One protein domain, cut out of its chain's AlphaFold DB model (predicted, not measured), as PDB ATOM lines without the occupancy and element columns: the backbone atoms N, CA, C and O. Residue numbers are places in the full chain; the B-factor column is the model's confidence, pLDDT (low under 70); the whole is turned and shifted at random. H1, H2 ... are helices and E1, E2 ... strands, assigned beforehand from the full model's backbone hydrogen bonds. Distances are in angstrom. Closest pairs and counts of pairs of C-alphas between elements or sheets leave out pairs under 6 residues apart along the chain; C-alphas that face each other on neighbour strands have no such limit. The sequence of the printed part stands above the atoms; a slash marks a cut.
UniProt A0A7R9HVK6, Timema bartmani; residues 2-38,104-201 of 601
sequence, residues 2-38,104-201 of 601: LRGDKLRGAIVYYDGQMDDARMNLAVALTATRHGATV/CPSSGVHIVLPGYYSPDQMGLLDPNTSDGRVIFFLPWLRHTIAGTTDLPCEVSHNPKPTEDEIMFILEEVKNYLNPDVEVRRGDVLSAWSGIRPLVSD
ATOM      1  N   LEU A   2     -50.391 -36.277 -60.644       87.50
ATOM      2  CA  LEU A   2     -51.299 -37.419 -60.435       87.50
ATOM      3  C   LEU A   2     -52.073 -37.812 -61.708       87.50
ATOM      4  O   LEU A   2     -52.330 -36.951 -62.552       87.50
ATOM      5  N   ARG A   3     -52.497 -39.079 -61.815       86.69
ATOM      6  CA  ARG A   3     -53.410 -39.546 -62.879       86.69
ATOM      7  C   ARG A   3     -54.764 -38.843 -62.803       86.69
ATOM      8  O   ARG A   3     -55.423 -38.873 -61.768       86.69
ATOM      9  N   GLY A   4     -55.198 -38.237 -63.909       86.25
ATOM     10  CA  GLY A   4     -56.449 -37.470 -63.965       86.25
ATOM     11  C   GLY A   4     -57.706 -38.275 -64.320       86.25
ATOM     12  O   GLY A   4     -58.809 -37.859 -63.982       86.25
ATOM     13  N   ASP A   5     -57.570 -39.429 -64.974       85.19
ATOM     14  CA  ASP A   5     -58.677 -40.211 -65.552       85.19
ATOM     15  C   ASP A   5     -59.624 -40.829 -64.505       85.19
ATOM     16  O   ASP A   5     -60.807 -41.044 -64.783       85.19
ATOM     17  N   LYS A   6     -59.126 -41.080 -63.288       80.00
ATOM     18  CA  LYS A   6     -59.899 -41.653 -62.168       80.00
ATOM     19  C   LYS A   6     -59.983 -40.754 -60.933       80.00
ATOM     20  O   LYS A   6     -60.664 -41.112 -59.970       80.00
ATOM     21  N   LEU A   7     -59.331 -39.593 -60.944       87.50
ATOM     22  CA  LEU A   7     -59.279 -38.705 -59.787       87.50
ATOM     23  C   LEU A   7     -60.618 -37.977 -59.596       87.50
ATOM     24  O   LEU A   7     -61.081 -37.247 -60.469       87.50
ATOM     25  N   ARG A   8     -61.252 -38.171 -58.434       90.12
ATOM     26  CA  ARG A   8     -62.517 -37.501 -58.065       90.12
ATOM     27  C   ARG A   8     -62.330 -36.338 -57.089       90.12
ATOM     28  O   ARG A   8     -63.218 -35.501 -56.976       90.12
ATOM     29  N   GLY A   9     -61.201 -36.297 -56.390       89.81
ATOM     30  CA  GLY A   9     -60.875 -35.312 -55.364       89.81
ATOM     31  C   GLY A   9     -59.705 -35.791 -54.504       89.81
ATOM     32  O   GLY A   9     -59.169 -36.873 -54.741       89.81
ATOM     33  N   ALA A  10     -59.330 -34.993 -53.507       87.88
ATOM     34  CA  ALA A  10     -58.296 -35.320 -52.529       87.88
ATOM     35  C   ALA A  10     -58.733 -34.879 -51.125       87.88
ATOM     36  O   ALA A  10     -59.530 -33.951 -50.981       87.88
ATOM     37  N   ILE A  11     -58.198 -35.541 -50.098       91.00
ATOM     38  CA  ILE A  11     -58.347 -35.144 -48.696       91.00
ATOM     39  C   ILE A  11     -57.001 -34.591 -48.245       91.00
ATOM     40  O   ILE A  11     -55.981 -35.258 -48.396       91.00
ATOM     41  N   VAL A  12     -57.011 -33.381 -47.694       92.38
ATOM     42  CA  VAL A  12     -55.808 -32.718 -47.184       92.38
ATOM     43  C   VAL A  12     -55.921 -32.610 -45.668       92.38
ATOM     44  O   VAL A  12     -56.937 -32.144 -45.151       92.38
ATOM     45  N   TYR A  13     -54.881 -33.047 -44.962       93.50
ATOM     46  CA  TYR A  13     -54.757 -32.953 -43.510       93.50
ATOM     47  C   TYR A  13     -53.312 -32.606 -43.127       93.50
ATOM     48  O   TYR A  13     -52.415 -32.649 -43.969       93.50
ATOM     49  N   TYR A  14     -53.097 -32.227 -41.867       93.12
ATOM     50  CA  TYR A  14     -51.771 -31.888 -41.346       93.12
ATOM     51  C   TYR A  14     -51.152 -33.067 -40.600       93.12
ATOM     52  O   TYR A  14     -51.831 -33.720 -39.808       93.12
ATOM     53  N   ASP A  15     -49.854 -33.274 -40.807       91.44
ATOM     54  CA  ASP A  15     -49.034 -34.244 -40.082       91.44
ATOM     55  C   ASP A  15     -47.642 -33.651 -39.791       91.44
ATOM     56  O   ASP A  15     -47.305 -32.566 -40.277       91.44
ATOM     57  N   GLY A  16     -46.844 -34.328 -38.967       89.69
ATOM     58  CA  GLY A  16     -45.495 -33.905 -38.590       89.69
ATOM     59  C   GLY A  16     -44.400 -34.634 -39.369       89.69
ATOM     60  O   GLY A  16     -44.428 -35.855 -39.496       89.69
ATOM     61  N   GLN A  17     -43.384 -33.893 -39.817       90.44
ATOM     62  CA  GLN A  17     -42.126 -34.445 -40.325       90.44
ATOM     63  C   GLN A  17     -40.983 -34.074 -39.377       90.44
ATOM     64  O   GLN A  17     -40.971 -32.988 -38.796       90.44
ATOM     65  N   MET A  18     -40.018 -34.975 -39.217       91.44
ATOM     66  CA  MET A  18     -38.832 -34.759 -38.393       91.44
ATOM     67  C   MET A  18     -37.634 -35.516 -38.970       91.44
ATOM     68  O   MET A  18     -37.808 -36.513 -39.671       91.44
ATOM     69  N   ASP A  19     -36.431 -35.071 -38.616       94.31
ATOM     70  CA  ASP A  19     -35.213 -35.869 -38.747       94.31
ATOM     71  C   ASP A  19     -35.057 -36.728 -37.484       94.31
ATOM     72  O   ASP A  19     -34.791 -36.224 -36.390       94.31
ATOM     73  N   ASP A  20     -35.282 -38.028 -37.639       95.12
ATOM     74  CA  ASP A  20     -35.236 -39.024 -36.572       95.12
ATOM     75  C   ASP A  20     -33.847 -39.129 -35.924       95.12
ATOM     76  O   ASP A  20     -33.727 -39.100 -34.696       95.12
ATOM     77  N   ALA A  21     -32.788 -39.194 -36.732       95.94
ATOM     78  CA  ALA A  21     -31.414 -39.315 -36.257       95.94
ATOM     79  C   ALA A  21     -30.962 -38.057 -35.506       95.94
ATOM     80  O   ALA A  21     -30.399 -38.156 -34.409       95.94
ATOM     81  N   ARG A  22     -31.253 -36.870 -36.053       95.94
ATOM     82  CA  ARG A  22     -30.912 -35.592 -35.415       95.94
ATOM     83  C   ARG A  22     -31.702 -35.373 -34.129       95.94
ATOM     84  O   ARG A  22     -31.126 -34.936 -33.136       95.94
ATOM     85  N   MET A  23     -32.989 -35.724 -34.113       95.38
ATOM     86  CA  MET A  23     -33.813 -35.635 -32.908       95.38
ATOM     87  C   MET A  23     -33.308 -36.580 -31.811       95.38
ATOM     88  O   MET A  23     -33.196 -36.163 -30.660       95.38
ATOM     89  N   ASN A  24     -32.948 -37.821 -32.156       96.94
ATOM     90  CA  ASN A  24     -32.368 -38.771 -31.202       96.94
ATOM     91  C   ASN A  24     -31.074 -38.230 -30.576       96.94
ATOM     92  O   ASN A  24     -30.885 -38.266 -29.358       96.94
ATOM     93  N   LEU A  25     -30.197 -37.679 -31.415       97.00
ATOM     94  CA  LEU A  25     -28.955 -37.062 -30.972       97.00
ATOM     95  C   LEU A  25     -29.219 -35.861 -30.058       97.00
ATOM     96  O   LEU A  25     -28.614 -35.770 -28.995       97.00
ATOM     97  N   ALA A  26     -30.153 -34.980 -30.420       97.06
ATOM     98  CA  ALA A  26     -30.519 -33.828 -29.602       97.06
ATOM     99  C   ALA A  26     -31.048 -34.245 -28.220       97.06
ATOM    100  O   ALA A  26     -30.708 -33.606 -27.226       97.06
ATOM    101  N   VAL A  27     -31.817 -35.337 -28.120       97.50
ATOM    102  CA  VAL A  27     -32.242 -35.907 -26.826       97.50
ATOM    103  C   VAL A  27     -31.031 -36.348 -26.000       97.50
ATOM    104  O   VAL A  27     -30.923 -35.974 -24.831       97.50
ATOM    105  N   ALA A  28     -30.096 -37.090 -26.600       97.62
ATOM    106  CA  ALA A  28     -28.893 -37.560 -25.915       97.62
ATOM    107  C   ALA A  28     -27.995 -36.400 -25.448       97.62
ATOM    108  O   ALA A  28     -27.579 -36.374 -24.291       97.62
ATOM    109  N   LEU A  29     -27.743 -35.414 -26.312       96.62
ATOM    110  CA  LEU A  29     -26.944 -34.233 -25.980       96.62
ATOM    111  C   LEU A  29     -27.627 -33.370 -24.909       96.62
ATOM    112  O   LEU A  29     -26.990 -32.942 -23.953       96.62
ATOM    113  N   THR A  30     -28.949 -33.200 -24.976       97.50
ATOM    114  CA  THR A  30     -29.697 -32.506 -23.915       97.50
ATOM    115  C   THR A  30     -29.531 -33.227 -22.576       97.50
ATOM    116  O   THR A  30     -29.259 -32.590 -21.558       97.50
ATOM    117  N   ALA A  31     -29.605 -34.561 -22.561       97.25
ATOM    118  CA  ALA A  31     -29.375 -35.340 -21.349       97.25
ATOM    119  C   ALA A  31     -27.956 -35.135 -20.783       97.25
ATOM    120  O   ALA A  31     -27.812 -34.981 -19.568       97.25
ATOM    121  N   THR A  32     -26.915 -35.062 -21.626       96.56
ATOM    122  CA  THR A  32     -25.546 -34.786 -21.148       96.56
ATOM    123  C   THR A  32     -25.408 -33.383 -20.563       96.56
ATOM    124  O   THR A  32     -24.743 -33.215 -19.540       96.56
ATOM    125  N   ARG A  33     -26.105 -32.375 -21.110       94.00
ATOM    126  CA  ARG A  33     -26.180 -31.024 -20.514       94.00
ATOM    127  C   ARG A  33     -26.833 -31.018 -19.133       94.00
ATOM    128  O   ARG A  33     -26.476 -30.184 -18.305       94.00
ATOM    129  N   HIS A  34     -27.721 -31.972 -18.867       94.75
ATOM    130  CA  HIS A  34     -28.326 -32.203 -17.555       94.75
ATOM    131  C   HIS A  34     -27.535 -33.178 -16.661       94.75
ATOM    132  O   HIS A  34     -28.017 -33.559 -15.595       94.75
ATOM    133  N   GLY A  35     -26.309 -33.546 -17.049       96.12
ATOM    134  CA  GLY A  35     -25.388 -34.338 -16.230       96.12
ATOM    135  C   GLY A  35     -25.452 -35.850 -16.450       96.12
ATOM    136  O   GLY A  35     -24.838 -36.589 -15.683       96.12
ATOM    137  N   ALA A  36     -26.165 -36.334 -17.472       97.25
ATOM    138  CA  ALA A  36     -26.113 -37.743 -17.847       97.25
ATOM    139  C   ALA A  36     -24.774 -38.095 -18.520       97.25
ATOM    140  O   ALA A  36     -24.260 -37.340 -19.344       97.25
ATOM    141  N   THR A  37     -24.247 -39.282 -18.230       97.25
ATOM    142  CA  THR A  37     -23.136 -39.864 -18.994       97.25
ATOM    143  C   THR A  37     -23.706 -40.698 -20.135       97.25
ATOM    144  O   THR A  37     -24.458 -41.640 -19.893       97.25
ATOM    145  N   VAL A  38     -23.332 -40.368 -21.371       96.69
ATOM    146  CA  VAL A  38     -23.738 -41.090 -22.584       96.69
ATOM    147  C   VAL A  38     -22.490 -41.626 -23.277       96.69
ATOM    148  O   VAL A  38     -21.501 -40.908 -23.396       96.69
ATOM    149  N   CYS A 104     -41.719 -59.258 -32.028       91.06
ATOM    150  CA  CYS A 104     -42.164 -59.790 -33.306       91.06
ATOM    151  C   CYS A 104     -41.610 -58.864 -34.404       91.06
ATOM    152  O   CYS A 104     -42.322 -57.979 -34.879       91.06
ATOM    153  N   PRO A 105     -40.313 -58.973 -34.733       92.50
ATOM    154  CA  PRO A 105     -39.651 -58.072 -35.673       92.50
ATOM    155  C   PRO A 105     -40.275 -58.106 -37.077       92.50
ATOM    156  O   PRO A 105     -40.634 -59.164 -37.594       92.50
ATOM    157  N   SER A 106     -40.369 -56.930 -37.699       92.12
ATOM    158  CA  SER A 106     -40.804 -56.774 -39.090       92.12
ATOM    159  C   SER A 106     -39.898 -55.797 -39.838       92.12
ATOM    160  O   SER A 106     -39.633 -54.701 -39.343       92.12
ATOM    161  N   SER A 107     -39.421 -56.188 -41.015       92.94
ATOM    162  CA  SER A 107     -38.623 -55.368 -41.925       92.94
ATOM    163  C   SER A 107     -39.512 -54.381 -42.675       92.94
ATOM    164  O   SER A 107     -40.608 -54.725 -43.121       92.94
ATOM    165  N   GLY A 108     -39.025 -53.154 -42.835       93.62
ATOM    166  CA  GLY A 108     -39.637 -52.145 -43.684       93.62
ATOM    167  C   GLY A 108     -38.613 -51.411 -44.528       93.62
ATOM    168  O   GLY A 108     -37.736 -50.733 -43.991       93.62
ATOM    169  N   VAL A 109     -38.770 -51.520 -45.843       95.94
ATOM    170  CA  VAL A 109     -37.926 -50.872 -46.845       95.94
ATOM    171  C   VAL A 109     -38.509 -49.531 -47.269       95.94
ATOM    172  O   VAL A 109     -39.720 -49.395 -47.449       95.94
ATOM    173  N   HIS A 110     -37.622 -48.557 -47.451       97.44
ATOM    174  CA  HIS A 110     -37.899 -47.303 -48.141       97.44
ATOM    175  C   HIS A 110     -36.895 -47.103 -49.274       97.44
ATOM    176  O   HIS A 110     -35.769 -47.604 -49.216       97.44
ATOM    177  N   ILE A 111     -37.306 -46.333 -50.276       97.06
ATOM    178  CA  ILE A 111     -36.453 -45.862 -51.365       97.06
ATOM    179  C   ILE A 111     -36.455 -44.337 -51.401       97.06
ATOM    180  O   ILE A 111     -37.456 -43.704 -51.052       97.06
ATOM    181  N   VAL A 112     -35.351 -43.743 -51.852       97.06
ATOM    182  CA  VAL A 112     -35.325 -42.328 -52.243       97.06
ATOM    183  C   VAL A 112     -35.321 -42.205 -53.758       97.06
ATOM    184  O   VAL A 112     -34.557 -42.868 -54.457       97.06
ATOM    185  N   LEU A 113     -36.185 -41.320 -54.240       92.19
ATOM    186  CA  LEU A 113     -36.359 -40.932 -55.629       92.19
ATOM    187  C   LEU A 113     -36.060 -39.429 -55.794       92.19
ATOM    188  O   LEU A 113     -36.095 -38.679 -54.811       92.19
ATOM    189  N   PRO A 114     -35.830 -38.944 -57.024       90.12
ATOM    190  CA  PRO A 114     -35.773 -37.524 -57.331       90.12
ATOM    191  C   PRO A 114     -36.962 -36.722 -56.780       90.12
ATOM    192  O   PRO A 114     -38.086 -37.219 -56.652       90.12
ATOM    193  N   GLY A 115     -36.722 -35.444 -56.480       89.94
ATOM    194  CA  GLY A 115     -37.725 -34.556 -55.882       89.94
ATOM    195  C   GLY A 115     -39.005 -34.411 -56.706       89.94
ATOM    196  O   GLY A 115     -40.079 -34.297 -56.135       89.94
ATOM    197  N   TYR A 116     -38.933 -34.533 -58.035       88.06
ATOM    198  CA  TYR A 116     -40.091 -34.368 -58.923       88.06
ATOM    199  C   TYR A 116     -41.178 -35.458 -58.796       88.06
ATOM    200  O   TYR A 116     -42.230 -35.341 -59.425       88.06
ATOM    201  N   TYR A 117     -40.951 -36.507 -57.997       90.50
ATOM    202  CA  TYR A 117     -41.947 -37.539 -57.688       90.50
ATOM    203  C   TYR A 117     -42.930 -37.157 -56.568       90.50
ATOM    204  O   TYR A 117     -43.911 -37.872 -56.349       90.50
ATOM    205  N   SER A 118     -42.712 -36.034 -55.879       90.50
ATOM    206  CA  SER A 118     -43.647 -35.477 -54.901       90.50
ATOM    207  C   SER A 118     -43.679 -33.942 -54.960       90.50
ATOM    208  O   SER A 118     -42.723 -33.315 -55.405       90.50
ATOM    209  N   PRO A 119     -44.782 -33.290 -54.552       86.19
ATOM    210  CA  PRO A 119     -44.802 -31.841 -54.379       86.19
ATOM    211  C   PRO A 119     -43.897 -31.397 -53.221       86.19
ATOM    212  O   PRO A 119     -43.942 -31.992 -52.148       86.19
ATOM    213  N   ASP A 120     -43.198 -30.269 -53.375       82.31
ATOM    214  CA  ASP A 120     -42.221 -29.760 -52.391       82.31
ATOM    215  C   ASP A 120     -42.744 -29.621 -50.950       82.31
ATOM    216  O   ASP A 120     -41.981 -29.738 -49.995       82.31
ATOM    217  N   GLN A 121     -44.037 -29.324 -50.778       84.00
ATOM    218  CA  GLN A 121     -44.645 -29.036 -49.470       84.00
ATOM    219  C   GLN A 121     -45.795 -29.977 -49.106       84.00
ATOM    220  O   GLN A 121     -46.522 -29.717 -48.147       84.00
ATOM    221  N   MET A 122     -46.013 -31.049 -49.871       89.12
ATOM    222  CA  MET A 122     -47.141 -31.947 -49.641       89.12
ATOM    223  C   MET A 122     -46.744 -33.394 -49.890       89.12
ATOM    224  O   MET A 122     -46.398 -33.768 -51.004       89.12
ATOM    225  N   GLY A 123     -46.837 -34.213 -48.847       89.62
ATOM    226  CA  GLY A 123     -46.740 -35.656 -48.989       89.62
ATOM    227  C   GLY A 123     -47.994 -36.232 -49.629       89.62
ATOM    228  O   GLY A 123     -49.101 -35.728 -49.427       89.62
ATOM    229  N   LEU A 124     -47.821 -37.307 -50.385       90.38
ATOM    230  CA  LEU A 124     -48.927 -38.116 -50.862       90.38
ATOM    231  C   LEU A 124     -49.052 -39.391 -50.018       90.38
ATOM    232  O   LEU A 124     -48.086 -39.851 -49.402       90.38
ATOM    233  N   LEU A 125     -50.262 -39.946 -49.987       89.00
ATOM    234  CA  LEU A 125     -50.600 -41.169 -49.267       89.00
ATOM    235  C   LEU A 125     -51.455 -42.047 -50.179       89.00
ATOM    236  O   LEU A 125     -52.520 -41.624 -50.630       89.00
ATOM    237  N   ASP A 126     -50.983 -43.263 -50.422       85.00
ATOM    238  CA  ASP A 126     -51.738 -44.370 -50.991       85.00
ATOM    239  C   ASP A 126     -52.333 -45.199 -49.842       85.00
ATOM    240  O   ASP A 126     -51.581 -45.875 -49.140       85.00
ATOM    241  N   PRO A 127     -53.658 -45.149 -49.609       81.88
ATOM    242  CA  PRO A 127     -54.287 -45.848 -48.495       81.88
ATOM    243  C   PRO A 127     -54.647 -47.308 -48.811       81.88
ATOM    244  O   PRO A 127     -55.199 -47.977 -47.937       81.88
ATOM    245  N   ASN A 128     -54.455 -47.769 -50.050       82.00
ATOM    246  CA  ASN A 128     -54.918 -49.071 -50.513       82.00
ATOM    247  C   ASN A 128     -54.040 -49.578 -51.668       82.00
ATOM    248  O   ASN A 128     -54.497 -49.638 -52.818       82.00
ATOM    249  N   THR A 129     -52.807 -49.969 -51.330       79.56
ATOM    250  CA  THR A 129     -51.871 -50.648 -52.243       79.56
ATOM    251  C   THR A 129     -52.463 -51.965 -52.756       79.56
ATOM    252  O   THR A 129     -53.476 -52.457 -52.235       79.56
ATOM    253  N   SER A 130     -51.822 -52.599 -53.744       80.25
ATOM    254  CA  SER A 130     -52.276 -53.884 -54.313       80.25
ATOM    255  C   SER A 130     -52.484 -55.010 -53.289       80.25
ATOM    256  O   SER A 130     -53.273 -55.924 -53.537       80.25
ATOM    257  N   ASP A 131     -51.838 -54.926 -52.125       79.25
ATOM    258  CA  ASP A 131     -51.943 -55.883 -51.025       79.25
ATOM    259  C   ASP A 131     -52.623 -55.338 -49.754       79.25
ATOM    260  O   ASP A 131     -52.617 -55.995 -48.711       79.25
ATOM    261  N   GLY A 132     -53.258 -54.164 -49.838       75.06
ATOM    262  CA  GLY A 132     -54.048 -53.572 -48.753       75.06
ATOM    263  C   GLY A 132     -53.233 -52.850 -47.675       75.06
ATOM    264  O   GLY A 132     -53.762 -52.568 -46.595       75.06
ATOM    265  N   ARG A 133     -51.957 -52.556 -47.942       80.25
ATOM    266  CA  ARG A 133     -51.090 -51.703 -47.118       80.25
ATOM    267  C   ARG A 133     -51.225 -50.227 -47.515       80.25
ATOM    268  O   ARG A 133     -52.037 -49.845 -48.357       80.25
ATOM    269  N   VAL A 134     -50.431 -49.396 -46.839       84.88
ATOM    270  CA  VAL A 134     -50.328 -47.955 -47.080       84.88
ATOM    271  C   VAL A 134     -48.911 -47.629 -47.535       84.88
ATOM    272  O   VAL A 134     -47.952 -48.031 -46.871       84.88
ATOM    273  N   ILE A 135     -48.785 -46.865 -48.619       89.44
ATOM    274  CA  ILE A 135     -47.515 -46.289 -49.069       89.44
ATOM    275  C   ILE A 135     -47.583 -44.767 -49.007       89.44
ATOM    276  O   ILE A 135     -48.579 -44.129 -49.332       89.44
ATOM    277  N   PHE A 136     -46.481 -44.180 -48.576       92.50
ATOM    278  CA  PHE A 136     -46.208 -42.763 -48.555       92.50
ATOM    279  C   PHE A 136     -45.133 -42.446 -49.586       92.50
ATOM    280  O   PHE A 136     -44.272 -43.267 -49.885       92.50
ATOM    281  N   PHE A 137     -45.193 -41.227 -50.090       92.31
ATOM    282  CA  PHE A 137     -44.310 -40.626 -51.071       92.31
ATOM    283  C   PHE A 137     -44.227 -39.156 -50.683       92.31
ATOM    284  O   PHE A 137     -45.106 -38.346 -50.992       92.31
ATOM    285  N   LEU A 138     -43.239 -38.868 -49.841       94.81
ATOM    286  CA  LEU A 138     -43.133 -37.633 -49.078       94.81
ATOM    287  C   LEU A 138     -41.946 -36.813 -49.588       94.81
ATOM    288  O   LEU A 138     -40.881 -37.393 -49.816       94.81
ATOM    289  N   PRO A 139     -42.069 -35.481 -49.693       94.25
ATOM    290  CA  PRO A 139     -40.908 -34.635 -49.908       94.25
ATOM    291  C   PRO A 139     -39.976 -34.746 -48.697       94.25
ATOM    292  O   PRO A 139     -40.399 -34.591 -47.549       94.25
ATOM    293  N   TRP A 140     -38.699 -35.027 -48.929       94.06
ATOM    294  CA  TRP A 140     -37.685 -35.167 -47.889       94.06
ATOM    295  C   TRP A 140     -36.328 -34.686 -48.399       94.06
ATOM    296  O   TRP A 140     -35.763 -35.262 -49.322       94.06
ATOM    297  N   LEU A 141     -35.811 -33.596 -47.818       90.69
ATOM    298  CA  LEU A 141     -34.503 -33.012 -48.159       90.69
ATOM    299  C   LEU A 141     -34.291 -32.826 -49.682       90.69
ATOM    300  O   LEU A 141     -33.255 -33.204 -50.231       90.69
ATOM    301  N   ARG A 142     -35.286 -32.225 -50.361       88.75
ATOM    302  CA  ARG A 142     -35.357 -31.989 -51.828       88.75
ATOM    303  C   ARG A 142     -35.482 -33.250 -52.698       88.75
ATOM    304  O   ARG A 142     -35.392 -33.170 -53.919       88.75
ATOM    305  N   HIS A 143     -35.709 -34.395 -52.071       94.31
ATOM    306  CA  HIS A 143     -35.962 -35.675 -52.719       94.31
ATOM    307  C   HIS A 143     -37.362 -36.176 -52.363       94.31
ATOM    308  O   HIS A 143     -38.077 -35.536 -51.592       94.31
ATOM    309  N   THR A 144     -37.751 -37.324 -52.905       95.19
ATOM    310  CA  THR A 144     -38.984 -38.019 -52.529       95.19
ATOM    311  C   THR A 144     -38.626 -39.317 -51.821       95.19
ATOM    312  O   THR A 144     -38.014 -40.192 -52.425       95.19
ATOM    313  N   ILE A 145     -39.018 -39.473 -50.558       96.44
ATOM    314  CA  ILE A 145     -38.952 -40.769 -49.871       96.44
ATOM    315  C   ILE A 145     -40.242 -41.539 -50.144       96.44
ATOM    316  O   ILE A 145     -41.324 -41.019 -49.873       96.44
ATOM    317  N   ALA A 146     -40.130 -42.767 -50.653       96.00
ATOM    318  CA  ALA A 146     -41.261 -43.654 -50.898       96.00
ATOM    319  C   ALA A 146     -41.150 -44.956 -50.090       96.00
ATOM    320  O   ALA A 146     -40.077 -45.548 -49.979       96.00
ATOM    321  N   GLY A 147     -42.258 -45.403 -49.506       94.38
ATOM    322  CA  GLY A 147     -42.305 -46.608 -48.678       94.38
ATOM    323  C   GLY A 147     -43.613 -46.731 -47.896       94.38
ATOM    324  O   GLY A 147     -44.438 -45.836 -47.910       94.38
ATOM    325  N   THR A 148     -43.875 -47.821 -47.192       91.19
ATOM    326  CA  THR A 148     -42.921 -48.855 -46.782       91.19
ATOM    327  C   THR A 148     -43.471 -50.249 -47.024       91.19
ATOM    328  O   THR A 148     -44.681 -50.459 -47.059       91.19
ATOM    329  N   THR A 149     -42.572 -51.227 -47.087       89.50
ATOM    330  CA  THR A 149     -42.921 -52.642 -46.924       89.50
ATOM    331  C   THR A 149     -43.082 -53.019 -45.448       89.50
ATOM    332  O   THR A 149     -42.736 -52.245 -44.548       89.50
ATOM    333  N   ASP A 150     -43.646 -54.199 -45.203       87.62
ATOM    334  CA  ASP A 150     -43.840 -54.777 -43.872       87.62
ATOM    335  C   ASP A 150     -43.809 -56.306 -43.984       87.62
ATOM    336  O   ASP A 150     -44.796 -56.915 -44.403       87.62
ATOM    337  N   LEU A 151     -42.650 -56.908 -43.707       87.19
ATOM    338  CA  LEU A 151     -42.416 -58.349 -43.830       87.19
ATOM    339  C   LEU A 151     -41.764 -58.902 -42.554       87.19
ATOM    340  O   LEU A 151     -40.772 -58.329 -42.100       87.19
ATOM    341  N   PRO A 152     -42.240 -60.034 -41.997       91.00
ATOM    342  CA  PRO A 152     -41.563 -60.699 -40.884       91.00
ATOM    343  C   PRO A 152     -40.083 -60.945 -41.195       91.00
ATOM    344  O   PRO A 152     -39.745 -61.377 -42.298       91.00
ATOM    345  N   CYS A 153     -39.202 -60.683 -40.232       92.25
ATOM    346  CA  CYS A 153     -37.761 -60.823 -40.433       92.25
ATOM    347  C   CYS A 153     -37.047 -61.332 -39.180       92.25
ATOM    348  O   CYS A 153     -37.583 -61.271 -38.081       92.25
ATOM    349  N   GLU A 154     -35.806 -61.783 -39.334       92.81
ATOM    350  CA  GLU A 154     -34.909 -62.004 -38.197       92.81
ATOM    351  C   GLU A 154     -34.310 -60.674 -37.723       92.81
ATOM    352  O   GLU A 154     -34.133 -59.735 -38.509       92.81
ATOM    353  N   VAL A 155     -33.977 -60.577 -36.434       93.88
ATOM    354  CA  VAL A 155     -33.296 -59.388 -35.906       93.88
ATOM    355  C   VAL A 155     -31.850 -59.377 -36.398       93.88
ATOM    356  O   VAL A 155     -31.090 -60.313 -36.159       93.88
ATOM    357  N   SER A 156     -31.452 -58.289 -37.054       93.94
ATOM    358  CA  SER A 156     -30.095 -58.077 -37.558       93.94
ATOM    359  C   SER A 156     -29.621 -56.669 -37.225       93.94
ATOM    360  O   SER A 156     -30.415 -55.729 -37.196       93.94
ATOM    361  N   HIS A 157     -28.317 -56.521 -36.990       92.25
ATOM    362  CA  HIS A 157     -27.687 -55.204 -36.865       92.25
ATOM    363  C   HIS A 157     -27.590 -54.478 -38.210       92.25
ATOM    364  O   HIS A 157     -27.588 -53.253 -38.215       92.25
ATOM    365  N   ASN A 158     -27.571 -55.232 -39.315       93.31
ATOM    366  CA  ASN A 158     -27.329 -54.725 -40.666       93.31
ATOM    367  C   ASN A 158     -28.463 -55.200 -41.603       93.31
ATOM    368  O   ASN A 158     -28.238 -56.087 -42.439       93.31
ATOM    369  N   PRO A 159     -29.717 -54.748 -41.400       94.56
ATOM    370  CA  PRO A 159     -30.828 -55.092 -42.285       94.56
ATOM    371  C   PRO A 159     -30.589 -54.520 -43.688       94.56
ATOM    372  O   PRO A 159     -30.073 -53.417 -43.843       94.56
ATOM    373  N   LYS A 160     -30.972 -55.275 -44.719       93.88
ATOM    374  CA  LYS A 160     -30.707 -54.923 -46.120       93.88
ATOM    375  C   LYS A 160     -32.013 -54.861 -46.907       93.88
ATOM    376  O   LYS A 160     -32.867 -55.721 -46.685       93.88
ATOM    377  N   PRO A 161     -32.186 -53.886 -47.812       94.31
ATOM    378  CA  PRO A 161     -33.310 -53.894 -48.736       94.31
ATOM    379  C   PRO A 161     -33.157 -55.027 -49.759       94.31
ATOM    380  O   PRO A 161     -32.042 -55.410 -50.122       94.31
ATOM    381  N   THR A 162     -34.281 -55.537 -50.252       91.25
ATOM    382  CA  THR A 162     -34.315 -56.526 -51.335       91.25
ATOM    383  C   THR A 162     -34.822 -55.897 -52.634       91.25
ATOM    384  O   THR A 162     -35.570 -54.921 -52.606       91.25
ATOM    385  N   GLU A 163     -34.415 -56.446 -53.784       88.88
ATOM    386  CA  GLU A 163     -34.873 -55.950 -55.094       88.88
ATOM    387  C   GLU A 163     -36.396 -56.086 -55.250       88.88
ATOM    388  O   GLU A 163     -37.038 -55.174 -55.761       88.88
ATOM    389  N   ASP A 164     -36.984 -57.172 -54.740       91.25
ATOM    390  CA  ASP A 164     -38.431 -57.406 -54.798       91.25
ATOM    391  C   ASP A 164     -39.213 -56.327 -54.027       91.25
ATOM    392  O   ASP A 164     -40.226 -55.821 -54.511       91.25
ATOM    393  N   GLU A 165     -38.726 -55.914 -52.853       93.56
ATOM    394  CA  GLU A 165     -39.339 -54.834 -52.071       93.56
ATOM    395  C   GLU A 165     -39.185 -53.461 -52.744       93.56
ATOM    396  O   GLU A 165     -40.109 -52.646 -52.693       93.56
ATOM    397  N   ILE A 166     -38.047 -53.204 -53.403       92.94
ATOM    398  CA  ILE A 166     -37.816 -51.974 -54.178       92.94
ATOM    399  C   ILE A 166     -38.781 -51.904 -55.367       92.94
ATOM    400  O   ILE A 166     -39.434 -50.880 -55.574       92.94
ATOM    401  N   MET A 167     -38.895 -52.994 -56.129       91.31
ATOM    402  CA  MET A 167     -39.784 -53.075 -57.287       91.31
ATOM    403  C   MET A 167     -41.251 -52.941 -56.885       91.31
ATOM    404  O   MET A 167     -41.979 -52.194 -57.535       91.31
ATOM    405  N   PHE A 168     -41.658 -53.557 -55.771       92.69
ATOM    406  CA  PHE A 168     -42.993 -53.369 -55.207       92.69
ATOM    407  C   PHE A 168     -43.304 -51.884 -54.961       92.69
ATOM    408  O   PHE A 168     -44.331 -51.387 -55.417       92.69
ATOM    409  N   ILE A 169     -42.406 -51.140 -54.302       94.50
ATOM    410  CA  ILE A 169     -42.634 -49.709 -54.036       94.50
ATOM    411  C   ILE A 169     -42.734 -48.912 -55.348       94.50
ATOM    412  O   ILE A 169     -43.618 -48.065 -55.483       94.50
ATOM    413  N   LEU A 170     -41.865 -49.180 -56.327       91.75
ATOM    414  CA  LEU A 170     -41.897 -48.502 -57.629       91.75
ATOM    415  C   LEU A 170     -43.200 -48.765 -58.395       91.75
ATOM    416  O   LEU A 170     -43.759 -47.842 -58.991       91.75
ATOM    417  N   GLU A 171     -43.690 -50.004 -58.380       90.94
ATOM    418  CA  GLU A 171     -44.948 -50.389 -59.025       90.94
ATOM    419  C   GLU A 171     -46.149 -49.675 -58.402       90.94
ATOM    420  O   GLU A 171     -46.995 -49.148 -59.130       90.94
ATOM    421  N   GLU A 172     -46.193 -49.576 -57.072       92.00
ATOM    422  CA  GLU A 172     -47.247 -48.838 -56.375       92.00
ATOM    423  C   GLU A 172     -47.184 -47.340 -56.693       92.00
ATOM    424  O   GLU A 172     -48.185 -46.757 -57.111       92.00
ATOM    425  N   VAL A 173     -46.001 -46.716 -56.635       91.00
ATOM    426  CA  VAL A 173     -45.823 -45.296 -57.002       91.00
ATOM    427  C   VAL A 173     -46.291 -45.033 -58.441       91.00
ATOM    428  O   VAL A 173     -47.016 -44.065 -58.702       91.00
ATOM    429  N   LYS A 174     -45.956 -45.921 -59.385       90.00
ATOM    430  CA  LYS A 174     -46.349 -45.818 -60.801       90.00
ATOM    431  C   LYS A 174     -47.862 -45.788 -61.007       90.00
ATOM    432  O   LYS A 174     -48.334 -45.170 -61.966       90.00
ATOM    433  N   ASN A 175     -48.638 -46.428 -60.136       88.12
ATOM    434  CA  ASN A 175     -50.095 -46.487 -60.260       88.12
ATOM    435  C   ASN A 175     -50.779 -45.134 -60.004       88.12
ATOM    436  O   ASN A 175     -51.869 -44.903 -60.532       88.12
ATOM    437  N   TYR A 176     -50.128 -44.224 -59.275       85.94
ATOM    438  CA  TYR A 176     -50.682 -42.919 -58.893       85.94
ATOM    439  C   TYR A 176     -50.275 -41.770 -59.810       85.94
ATOM    440  O   TYR A 176     -50.994 -40.769 -59.918       85.94
ATOM    441  N   LEU A 177     -49.138 -41.907 -60.482       88.00
ATOM    442  CA  LEU A 177     -48.568 -40.852 -61.307       88.00
ATOM    443  C   LEU A 177     -49.128 -40.873 -62.729       88.00
ATOM    444  O   LEU A 177     -49.455 -41.926 -63.284       88.00
ATOM    445  N   ASN A 178     -49.275 -39.675 -63.292       88.25
ATOM    446  CA  ASN A 178     -49.732 -39.426 -64.653       88.25
ATOM    447  C   ASN A 178     -48.892 -40.253 -65.651       88.25
ATOM    448  O   ASN A 178     -47.687 -40.359 -65.439       88.25
ATOM    449  N   PRO A 179     -49.473 -40.855 -66.712       85.19
ATOM    450  CA  PRO A 179     -48.722 -41.722 -67.628       85.19
ATOM    451  C   PRO A 179     -47.528 -41.084 -68.355       85.19
ATOM    452  O   PRO A 179     -46.733 -41.819 -68.929       85.19
ATOM    453  N   ASP A 180     -47.407 -39.755 -68.360       86.06
ATOM    454  CA  ASP A 180     -46.246 -39.014 -68.871       86.06
ATOM    455  C   ASP A 180     -45.074 -38.945 -67.870       86.06
ATOM    456  O   ASP A 180     -43.963 -38.585 -68.254       86.06
ATOM    457  N   VAL A 181     -45.300 -39.311 -66.605       86.50
ATOM    458  CA  VAL A 181     -44.267 -39.467 -65.578       86.50
ATOM    459  C   VAL A 181     -43.858 -40.936 -65.526       86.50
ATOM    460  O   VAL A 181     -44.522 -41.779 -64.918       86.50
ATOM    461  N   GLU A 182     -42.750 -41.251 -66.185       82.81
ATOM    462  CA  GLU A 182     -42.201 -42.601 -66.194       82.81
ATOM    463  C   GLU A 182     -41.458 -42.897 -64.886       82.81
ATOM    464  O   GLU A 182     -40.421 -42.303 -64.619       82.81
ATOM    465  N   VAL A 183     -41.979 -43.833 -64.084       83.69
ATOM    466  CA  VAL A 183     -41.305 -44.336 -62.875       83.69
ATOM    467  C   VAL A 183     -40.315 -45.425 -63.257       83.69
ATOM    468  O   VAL A 183     -40.724 -46.489 -63.735       83.69
ATOM    469  N   ARG A 184     -39.025 -45.179 -63.023       80.12
ATOM    470  CA  ARG A 184     -37.944 -46.071 -63.458       80.12
ATOM    471  C   ARG A 184     -37.147 -46.605 -62.285       80.12
ATOM    472  O   ARG A 184     -36.866 -45.896 -61.323       80.12
ATOM    473  N   ARG A 185     -36.659 -47.838 -62.429       82.81
ATOM    474  CA  ARG A 185     -35.730 -48.446 -61.467       82.81
ATOM    475  C   ARG A 185     -34.429 -47.648 -61.307       82.81
ATOM    476  O   ARG A 185     -33.886 -47.598 -60.206       82.81
ATOM    477  N   GLY A 186     -33.962 -47.013 -62.387       77.12
ATOM    478  CA  GLY A 186     -32.771 -46.159 -62.401       77.12
ATOM    479  C   GLY A 186     -32.916 -44.850 -61.617       77.12
ATOM    480  O   GLY A 186     -31.901 -44.253 -61.273       77.12
ATOM    481  N   ASP A 187     -34.146 -44.442 -61.283       82.81
ATOM    482  CA  ASP A 187     -34.406 -43.252 -60.468       82.81
ATOM    483  C   ASP A 187     -34.266 -43.529 -58.958       82.81
ATOM    484  O   ASP A 187     -34.391 -42.615 -58.151       82.81
ATOM    485  N   VAL A 188     -34.007 -44.772 -58.538       87.38
ATOM    486  CA  VAL A 188     -33.755 -45.094 -57.125       87.38
ATOM    487  C   VAL A 188     -32.341 -44.658 -56.744       87.38
ATOM    488  O   VAL A 188     -31.354 -45.295 -57.114       87.38
ATOM    489  N   LEU A 189     -32.248 -43.582 -55.966       88.75
ATOM    490  CA  LEU A 189     -30.989 -42.980 -55.524       88.75
ATOM    491  C   LEU A 189     -30.395 -43.698 -54.306       88.75
ATOM    492  O   LEU A 189     -29.180 -43.710 -54.114       88.75
ATOM    493  N   SER A 190     -31.243 -44.312 -53.487       95.44
ATOM    494  CA  SER A 190     -30.870 -45.145 -52.345       95.44
ATOM    495  C   SER A 190     -32.046 -46.051 -51.963       95.44
ATOM    496  O   SER A 190     -33.201 -45.773 -52.306       95.44
ATOM    497  N   ALA A 191     -31.760 -47.117 -51.222       96.50
ATOM    498  CA  ALA A 191     -32.776 -47.937 -50.577       96.50
ATOM    499  C   ALA A 191     -32.248 -48.436 -49.234       96.50
ATOM    500  O   ALA A 191     -31.078 -48.787 -49.137       96.50
ATOM    501  N   TRP A 192     -33.081 -48.505 -48.203       97.12
ATOM    502  CA  TRP A 192     -32.667 -49.035 -46.902       97.12
ATOM    503  C   TRP A 192     -33.800 -49.788 -46.232       97.12
ATOM    504  O   TRP A 192     -34.973 -49.550 -46.520       97.12
ATOM    505  N   SER A 193     -33.435 -50.676 -45.309       96.25
ATOM    506  CA  SER A 193     -34.377 -51.392 -44.455       96.25
ATOM    507  C   SER A 193     -34.212 -50.971 -42.995       96.25
ATOM    508  O   SER A 193     -33.104 -50.733 -42.516       96.25
ATOM    509  N   GLY A 194     -35.329 -50.880 -42.277       95.44
ATOM    510  CA  GLY A 194     -35.367 -50.771 -40.822       95.44
ATOM    511  C   GLY A 194     -36.202 -51.893 -40.211       95.44
ATOM    512  O   GLY A 194     -37.155 -52.370 -40.823       95.44
ATOM    513  N   ILE A 195     -35.878 -52.290 -38.978       95.06
ATOM    514  CA  ILE A 195     -36.627 -53.322 -38.247       95.06
ATOM    515  C   ILE A 195     -37.565 -52.661 -37.239       95.06
ATOM    516  O   ILE A 195     -37.136 -51.958 -36.321       95.06
ATOM    517  N   ARG A 196     -38.862 -52.926 -37.379       92.44
ATOM    518  CA  ARG A 196     -39.907 -52.522 -36.438       92.44
ATOM    519  C   ARG A 196     -39.944 -53.494 -35.261       92.44
ATOM    520  O   ARG A 196     -40.162 -54.685 -35.481       92.44
ATOM    521  N   PRO A 197     -39.805 -53.019 -34.013       90.12
ATOM    522  CA  PRO A 197     -39.925 -53.867 -32.834       90.12
ATOM    523  C   PRO A 197     -41.398 -54.040 -32.451       90.12
ATOM    524  O   PRO A 197     -41.832 -53.519 -31.424       90.12
ATOM    525  N   LEU A 198     -42.207 -54.710 -33.279       89.12
ATOM    526  CA  LEU A 198     -43.584 -55.025 -32.877       89.12
ATOM    527  C   LEU A 198     -43.535 -55.964 -31.671       89.12
ATOM    528  O   LEU A 198     -42.574 -56.709 -31.505       89.12
ATOM    529  N   VAL A 199     -44.542 -55.915 -30.803       84.88
ATOM    530  CA  VAL A 199     -44.508 -56.681 -29.553       84.88
ATOM    531  C   VAL A 199     -45.814 -57.408 -29.299       84.88
ATOM    532  O   VAL A 199     -46.898 -56.873 -29.526       84.88
ATOM    533  N   SER A 200     -45.707 -58.627 -28.790       81.38
ATOM    534  CA  SER A 200     -46.800 -59.327 -28.122       81.38
ATOM    535  C   SER A 200     -46.845 -58.909 -26.648       81.38
ATOM    536  O   SER A 200     -45.810 -58.652 -26.037       81.38
ATOM    537  N   ASP A 201     -48.045 -58.784 -26.078       71.31
ATOM    538  CA  ASP A 201     -48.207 -58.376 -24.677       71.31
ATOM    539  C   ASP A 201     -47.997 -59.586 -23.744       71.31
ATOM    540  O   ASP A 201     -48.842 -60.486 -23.737       71.31
TER     541      ASP A 201
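Overview. This is residues 2 to 38 and 104 to 201 of the 601 residues of a protein of Timema bartmani (UniProt A0A7R9HVK6). A strongly twisted five-stranded sheet has helix H2 packed slantwise over one face, two layers in all, while helix H1 sticks out as an arm, residues 20 to 27 and 30 to 35 standing free. The 135 printed residues hold H1, E1, E2, E3, E4, H2 and E5 in that order, with sheet order E2 - E3 - E4 - E1 - E5, all antiparallel. The class is mixed, helices and strands, with 64 residues in named elements, under half. The whole is only just loose, close to compact, with radius of gyration of the C-alphas 17.4 A, and elongated, spanning 59 by 33 by 33 A.

Arrangement. H1, residues 20 to 33, is not on the sheet of E1, 104 to 114, E2, 124 to 126, E3, 135 to 140, E4, 143 to 147, and E5, 190 to 200. E2, E3 and E4 form a meander, each strand the antiparallel neighbour of the one before; with E1, neighbour of E4, they make a Greek key. N 108 and O 194 join E1 and E5 within hydrogen-bond range at 2.9 A; N 111 and O 146 do so for E1 and E4, 2.9 A. H2, residues 163 to 176, is on the sheet at a height of 8.9 A, its closest C-alphas to E4 being Gly 147 and Ile 169, 6.2 A. E4, H2 and E5 form a split strand-helix-strand unit, E1 between its strands, with a right-handed crossover. Every O i to N i+4 pair is within range in H1, 9 of 10 in H2.

Along the chain. H1 begins at C-alpha 20 (-35.236, -39.024, -36.572) and measures 20.1 A, H2 20.8 A, E1 33.4 A. E5, 32.3 A, ends at C-alpha 200 (-46.800, -59.327, -28.122).

Size, cuts and confidence. Residues 39 to 103 are not printed; C-alphas 38 and 104 are 28.4 A apart across the cut. The links E4 to H2 and H2 to E5 are long. No printed residue is under pLDDT 70.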